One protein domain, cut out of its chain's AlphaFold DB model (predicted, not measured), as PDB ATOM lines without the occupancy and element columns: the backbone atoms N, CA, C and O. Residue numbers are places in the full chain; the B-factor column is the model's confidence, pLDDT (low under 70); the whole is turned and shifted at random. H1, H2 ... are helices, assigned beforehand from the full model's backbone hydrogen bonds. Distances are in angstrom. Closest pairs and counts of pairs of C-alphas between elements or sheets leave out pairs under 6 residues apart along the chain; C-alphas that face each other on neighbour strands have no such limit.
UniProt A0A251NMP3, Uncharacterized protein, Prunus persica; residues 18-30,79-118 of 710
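What this domain is: This is residues 18 to 30 and 79 to 118 of the 710 residues of an uncharacterized protein of Prunus persica (UniProt A0A251NMP3). One long helix, H2, makes the length of a thin rod, and a short helix, H1, lies alongside its first part. Residues 93 to 118 of H2 stick out free. The printed part has 53 residues with two named helices, H1 then H2, and no named strand; its class is all helix. It is extended, with a radius of gyration of the C-alphas of 19.3 A, and spans 62 by 16 by 11 A.

Where its parts are: Find C-alpha 18 at (-36.408, 23.574, 118.163); from there H1, residues 18 to 30, runs 18.5 A to C-alpha 30. Then look for C-alpha 79 at (-34.913, 18.309, 103.966), where H2, residues 79 to 118, begins; it runs 58.5 A to C-alpha 118 at (-29.247, 1.557, 159.763).

How they stand to each other: H1 and H2 touch, H2 with residues 79 to 89 alone; look at Arg 22 and Leu 85, whose C-alphas are the closest at 6.2 A. The helices run opposite ways at a shallow tilt of 29 degrees. In H1 and H2 every O i to N i+4 pair is within hydrogen-bond range.

The domain as a whole: The C-alphas farthest apart, of Ser 30 and Glu 118, are 62.5 A apart. Residues 31 to 78 are not printed, and C-alphas 30 and 79 are 10.7 A apart across the cut. Mean pLDDT of the printed part is 75.4; residues 79 to 81, 88, 95 and 99 are under 70.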
ATOM      1  N   VAL A  18     -36.817  24.590 119.155       73.06
ATOM      2  CA  VAL A  18     -36.408  23.574 118.163       73.06
ATOM      3  C   VAL A  18     -37.630  22.840 117.598       73.06
ATOM      4  O   VAL A  18     -37.737  22.671 116.382       73.06
ATOM      5  N   SER A  19     -38.586  22.470 118.457       75.44
ATOM      6  CA  SER A  19     -39.834  21.804 118.052       75.44
ATOM      7  C   SER A  19     -40.720  22.705 117.179       75.44
ATOM      8  O   SER A  19     -41.298  22.253 116.188       75.44
ATOM      9  N   GLU A  20     -40.809  23.996 117.510       83.06
ATOM     10  CA  GLU A  20     -41.535  25.004 116.733       83.06
ATOM     11  C   GLU A  20     -40.875  25.252 115.368       83.06
ATOM     12  O   GLU A  20     -41.550  25.167 114.341       83.06
ATOM     13  N   GLN A  21     -39.552  25.436 115.326       81.19
ATOM     14  CA  GLN A  21     -38.804  25.612 114.078       81.19
ATOM     15  C   GLN A  21     -38.911  24.380 113.158       81.19
ATOM     16  O   GLN A  21     -39.006  24.518 111.935       81.19
ATOM     17  N   ARG A  22     -38.933  23.167 113.727       77.19
ATOM     18  CA  ARG A  22     -39.171  21.925 112.978       77.19
ATOM     19  C   ARG A  22     -40.582  21.891 112.377       77.19
ATOM     20  O   ARG A  22     -40.730  21.501 111.220       77.19
ATOM     21  N   ARG A  23     -41.610  22.312 113.126       81.56
ATOM     22  CA  ARG A  23     -42.998  22.403 112.632       81.56
ATOM     23  C   ARG A  23     -43.095  23.344 111.428       81.56
ATOM     24  O   ARG A  23     -43.618  22.934 110.395       81.56
ATOM     25  N   GLU A  24     -42.523  24.544 111.524       82.62
ATOM     26  CA  GLU A  24     -42.502  25.519 110.420       82.62
ATOM     27  C   GLU A  24     -41.786  24.984 109.163       82.62
ATOM     28  O   GLU A  24     -42.228  25.232 108.040       82.62
ATOM     29  N   LEU A  25     -40.704  24.214 109.328       79.69
ATOM     30  CA  LEU A  25     -39.984  23.601 108.205       79.69
ATOM     31  C   LEU A  25     -40.755  22.448 107.548       79.69
ATOM     32  O   LEU A  25     -40.754  22.364 106.322       79.69
ATOM     33  N   MET A  26     -41.454  21.608 108.320       75.69
ATOM     34  CA  MET A  26     -42.329  20.566 107.757       75.69
ATOM     35  C   MET A  26     -43.527  21.174 107.006       75.69
ATOM     36  O   MET A  26     -43.900  20.683 105.941       75.69
ATOM     37  N   GLU A  27     -44.097  22.275 107.507       80.88
ATOM     38  CA  GLU A  27     -45.128  23.038 106.789       80.88
ATOM     39  C   GLU A  27     -44.580  23.590 105.457       80.88
ATOM     40  O   GLU A  27     -45.222  23.431 104.415       80.88
ATOM     41  N   ALA A  28     -43.365  24.149 105.444       77.31
ATOM     42  CA  ALA A  28     -42.725  24.638 104.220       77.31
ATOM     43  C   ALA A  28     -42.416  23.524 103.196       77.31
ATOM     44  O   ALA A  28     -42.669  23.711 102.006       77.31
ATOM     45  N   GLU A  29     -41.919  22.364 103.641       74.50
ATOM     46  CA  GLU A  29     -41.641  21.201 102.779       74.50
ATOM     47  C   GLU A  29     -42.931  20.638 102.153       74.50
ATOM     48  O   GLU A  29     -42.952  20.294 100.969       74.50
ATOM     49  N   SER A  30     -44.046  20.637 102.898       78.00
ATOM     50  CA  SER A  30     -45.354  20.237 102.359       78.00
ATOM     51  C   SER A  30     -45.846  21.169 101.239       78.00
ATOM     52  O   SER A  30     -46.325  20.697 100.206       78.00
ATOM     53  N   SER A  79     -34.896  19.689 103.468       65.19
ATOM     54  CA  SER A  79     -34.913  18.309 103.966       65.19
ATOM     55  C   SER A  79     -33.714  18.010 104.884       65.19
ATOM     56  O   SER A  79     -33.893  17.571 106.017       65.19
ATOM     57  N   LEU A  80     -32.496  18.414 104.486       67.81
ATOM     58  CA  LEU A  80     -31.290  18.285 105.329       67.81
ATOM     59  C   LEU A  80     -31.385  19.039 106.671       67.81
ATOM     60  O   LEU A  80     -30.863  18.574 107.683       67.81
ATOM     61  N   LYS A  81     -32.044  20.206 106.698       67.50
ATOM     62  CA  LYS A  81     -32.272  20.964 107.941       67.50
ATOM     63  C   LYS A  81     -33.366  20.351 108.810       67.50
ATOM     64  O   LYS A  81     -33.278  20.437 110.031       67.50
ATOM     65  N   SER A  82     -34.370  19.738 108.190       71.88
ATOM     66  CA  SER A  82     -35.416  18.975 108.875       71.88
ATOM     67  C   SER A  82     -34.798  17.788 109.626       71.88
ATOM     68  O   SER A  82     -34.981  17.663 110.835       71.88
ATOM     69  N   GLU A  83     -33.951  16.997 108.954       71.56
ATOM     70  CA  GLU A  83     -33.196  15.884 109.557       71.56
ATOM     71  C   GLU A  83     -32.282  16.335 110.713       71.56
ATOM     72  O   GLU A  83     -32.206  15.674 111.751       71.56
ATOM     73  N   GLU A  84     -31.598  17.474 110.569       73.88
ATOM     74  CA  GLU A  84     -30.732  18.028 111.615       73.88
ATOM     75  C   GLU A  84     -31.507  18.488 112.861       73.88
ATOM     76  O   GLU A  84     -31.070  18.216 113.981       73.88
ATOM     77  N   LEU A  85     -32.674  19.121 112.689       73.12
ATOM     78  CA  LEU A  85     -33.540  19.504 113.808       73.12
ATOM     79  C   LEU A  85     -34.183  18.292 114.487       73.12
ATOM     80  O   LEU A  85     -34.253  18.270 115.711       73.12
ATOM     81  N   ILE A  86     -34.590  17.267 113.729       73.62
ATOM     82  CA  ILE A  86     -35.095  16.000 114.285       73.62
ATOM     83  C   ILE A  86     -34.035  15.349 115.180       73.62
ATOM     84  O   ILE A  86     -34.332  14.967 116.311       73.62
ATOM     85  N   ARG A  87     -32.785  15.275 114.705       75.81
ATOM     86  CA  ARG A  87     -31.655  14.746 115.482       75.81
ATOM     87  C   ARG A  87     -31.408  15.557 116.759       75.81
ATOM     88  O   ARG A  87     -31.201  14.966 117.813       75.81
ATOM     89  N   MET A  88     -31.463  16.888 116.680       69.06
ATOM     90  CA  MET A  88     -31.275  17.775 117.837       69.06
ATOM     91  C   MET A  88     -32.411  17.657 118.867       69.06
ATOM     92  O   MET A  88     -32.153  17.621 120.067       69.06
ATOM     93  N   GLU A  89     -33.664  17.569 118.414       75.56
ATOM     94  CA  GLU A  89     -34.837  17.363 119.274       75.56
ATOM     95  C   GLU A  89     -34.754  16.018 120.013       75.56
ATOM     96  O   GLU A  89     -35.030  15.951 121.211       75.56
ATOM     97  N   GLN A  90     -34.334  14.960 119.311       71.75
ATOM     98  CA  GLN A  90     -34.142  13.635 119.894       71.75
ATOM     99  C   GLN A  90     -33.008  13.636 120.928       71.75
ATOM    100  O   GLN A  90     -33.219  13.192 122.052       71.75
ATOM    101  N   GLU A  91     -31.854  14.233 120.611       71.38
ATOM    102  CA  GLU A  91     -30.722  14.332 121.542       71.38
ATOM    103  C   GLU A  91     -31.092  15.077 122.842       71.38
ATOM    104  O   GLU A  91     -30.678  14.678 123.932       71.38
ATOM    105  N   LEU A  92     -31.903  16.139 122.760       71.06
ATOM    106  CA  LEU A  92     -32.401  16.852 123.942       71.06
ATOM    107  C   LEU A  92     -33.347  15.986 124.793       71.06
ATOM    108  O   LEU A  92     -33.242  16.000 126.022       71.06
ATOM    109  N   LYS A  93     -34.233  15.206 124.162       73.31
ATOM    110  CA  LYS A  93     -35.137  14.270 124.855       73.31
ATOM    111  C   LYS A  93     -34.373  13.138 125.535       73.31
ATOM    112  O   LYS A  93     -34.636  12.848 126.701       73.31
ATOM    113  N   ASP A  94     -33.406  12.547 124.841       72.56
ATOM    114  CA  ASP A  94     -32.586  11.455 125.367       72.56
ATOM    115  C   ASP A  94     -31.780  11.920 126.589       72.56
ATOM    116  O   ASP A  94     -31.817  11.266 127.632       72.56
ATOM    117  N   ARG A  95     -31.171  13.115 126.528       69.00
ATOM    118  CA  ARG A  95     -30.475  13.740 127.669       69.00
ATOM    119  C   ARG A  95     -31.384  13.956 128.885       69.00
ATOM    120  O   ARG A  95     -30.940  13.752 130.017       69.00
ATOM    121  N   GLU A  96     -32.644  14.355 128.697       74.38
ATOM    122  CA  GLU A  96     -33.581  14.519 129.822       74.38
ATOM    123  C   GLU A  96     -34.026  13.164 130.402       74.38
ATOM    124  O   GLU A  96     -34.133  13.012 131.622       74.38
ATOM    125  N   ILE A  97     -34.196  12.139 129.558       73.06
ATOM    126  CA  ILE A  97     -34.459  10.759 129.998       73.06
ATOM    127  C   ILE A  97     -33.271  10.204 130.799       73.06
ATOM    128  O   ILE A  97     -33.478   9.614 131.862       73.06
ATOM    129  N   GLU A  98     -32.035  10.402 130.337       72.44
ATOM    130  CA  GLU A  98     -30.817  10.017 131.064       72.44
ATOM    131  C   GLU A  98     -30.710  10.733 132.414       72.44
ATOM    132  O   GLU A  98     -30.469  10.094 133.438       72.44
ATOM    133  N   LYS A  99     -30.968  12.043 132.447       69.44
ATOM    134  CA  LYS A  99     -30.998  12.863 133.666       69.44
ATOM    135  C   LYS A  99     -32.066  12.395 134.661       69.44
ATOM    136  O   LYS A  99     -31.794  12.342 135.864       69.44
ATOM    137  N   ARG A 100     -33.251  11.989 134.187       73.94
ATOM    138  CA  ARG A 100     -34.293  11.369 135.025       73.94
ATOM    139  C   ARG A 100     -33.834  10.017 135.587       73.94
ATOM    140  O   ARG A 100     -33.887   9.830 136.802       73.94
ATOM    141  N   LYS A 101     -33.309   9.121 134.740       77.25
ATOM    142  CA  LYS A 101     -32.750   7.819 135.161       77.25
ATOM    143  C   LYS A 101     -31.626   7.989 136.193       77.25
ATOM    144  O   LYS A 101     -31.601   7.277 137.192       77.25
ATOM    145  N   ALA A 102     -30.739   8.967 136.002       72.38
ATOM    146  CA  ALA A 102     -29.668   9.288 136.946       72.38
ATOM    147  C   ALA A 102     -30.206   9.791 138.299       72.38
ATOM    148  O   ALA A 102     -29.655   9.438 139.341       72.38
ATOM    149  N   ARG A 103     -31.306  10.563 138.314       74.38
ATOM    150  CA  ARG A 103     -31.983  10.967 139.561       74.38
ATOM    151  C   ARG A 103     -32.598   9.765 140.289       74.38
ATOM    152  O   ARG A 103     -32.493   9.675 141.509       74.38
ATOM    153  N   GLU A 104     -33.218   8.842 139.560       76.56
ATOM    154  CA  GLU A 104     -33.816   7.618 140.116       76.56
ATOM    155  C   GLU A 104     -32.758   6.671 140.703       76.56
ATOM    156  O   GLU A 104     -32.903   6.224 141.843       76.56
ATOM    157  N   ASP A 105     -31.658   6.433 139.982       77.69
ATOM    158  CA  ASP A 105     -30.531   5.629 140.470       77.69
ATOM    159  C   ASP A 105     -29.843   6.280 141.682       77.69
ATOM    160  O   ASP A 105     -29.567   5.617 142.682       77.69
ATOM    161  N   LEU A 106     -29.646   7.603 141.664       75.50
ATOM    162  CA  LEU A 106     -29.137   8.345 142.817       75.50
ATOM    163  C   LEU A 106     -30.047   8.200 144.045       75.50
ATOM    164  O   LEU A 106     -29.554   7.948 145.145       75.50
ATOM    165  N   ASN A 107     -31.366   8.324 143.877       76.38
ATOM    166  CA  ASN A 107     -32.319   8.136 144.972       76.38
ATOM    167  C   ASN A 107     -32.233   6.717 145.557       76.38
ATOM    168  O   ASN A 107     -32.254   6.568 146.780       76.38
ATOM    169  N   ARG A 108     -32.061   5.695 144.706       79.69
ATOM    170  CA  ARG A 108     -31.837   4.306 145.129       79.69
ATOM    171  C   ARG A 108     -30.531   4.156 145.914       79.69
ATOM    172  O   ARG A 108     -30.548   3.651 147.028       79.69
ATOM    173  N   ARG A 109     -29.415   4.703 145.421       77.00
ATOM    174  CA  ARG A 109     -28.119   4.680 146.133       77.00
ATOM    175  C   ARG A 109     -28.163   5.398 147.487       77.00
ATOM    176  O   ARG A 109     -27.543   4.934 148.440       77.00
ATOM    177  N   ILE A 110     -28.881   6.522 147.589       72.94
ATOM    178  CA  ILE A 110     -29.079   7.250 148.858       72.94
ATOM    179  C   ILE A 110     -29.887   6.400 149.843       72.94
ATOM    180  O   ILE A 110     -29.537   6.342 151.022       72.94
ATOM    181  N   HIS A 111     -30.945   5.743 149.363       81.62
ATOM    182  CA  HIS A 111     -31.733   4.801 150.150       81.62
ATOM    183  C   HIS A 111     -30.869   3.632 150.647       81.62
ATOM    184  O   HIS A 111     -30.820   3.386 151.847       81.62
ATOM    185  N   ASP A 112     -30.120   2.974 149.764       78.81
ATOM    186  CA  ASP A 112     -29.334   1.784 150.105       78.81
ATOM    187  C   ASP A 112     -28.182   2.106 151.077       78.81
ATOM    188  O   ASP A 112     -27.919   1.345 152.009       78.81
ATOM    189  N   ASP A 113     -27.538   3.273 150.941       74.56
ATOM    190  CA  ASP A 113     -26.555   3.771 151.915       74.56
ATOM    191  C   ASP A 113     -27.198   4.112 153.274       74.56
ATOM    192  O   ASP A 113     -26.592   3.870 154.323       74.56
ATOM    193  N   GLN A 114     -28.434   4.626 153.291       75.38
ATOM    194  CA  GLN A 114     -29.178   4.814 154.537       75.38
ATOM    195  C   GLN A 114     -29.523   3.464 155.184       75.38
ATOM    196  O   GLN A 114     -29.267   3.296 156.375       75.38
ATOM    197  N   VAL A 115     -30.032   2.495 154.419       82.00
ATOM    198  CA  VAL A 115     -30.342   1.141 154.903       82.00
ATOM    199  C   VAL A 115     -29.082   0.466 155.456       82.00
ATOM    200  O   VAL A 115     -29.105  -0.036 156.576       82.00
ATOM    201  N   GLY A 116     -27.946   0.547 154.757       81.19
ATOM    202  CA  GLY A 116     -26.662   0.033 155.248       81.19
ATOM    203  C   GLY A 116     -26.173   0.720 156.533       81.19
ATOM    204  O   GLY A 116     -25.641   0.062 157.429       81.19
ATOM    205  N   ARG A 117     -26.392   2.037 156.672       79.88
ATOM    206  CA  ARG A 117     -26.108   2.779 157.916       79.88
ATOM    207  C   ARG A 117     -27.059   2.439 159.060       79.88
ATOM    208  O   ARG A 117     -26.663   2.592 160.214       79.88
ATOM    209  N   GLU A 118     -28.284   2.022 158.766       83.25
ATOM    210  CA  GLU A 118     -29.247   1.557 159.763       83.25
ATOM    211  C   GLU A 118     -28.920   0.135 160.222       83.25
ATOM    212  O   GLU A 118     -28.809  -0.064 161.425       83.25
TER     213      GLU A 118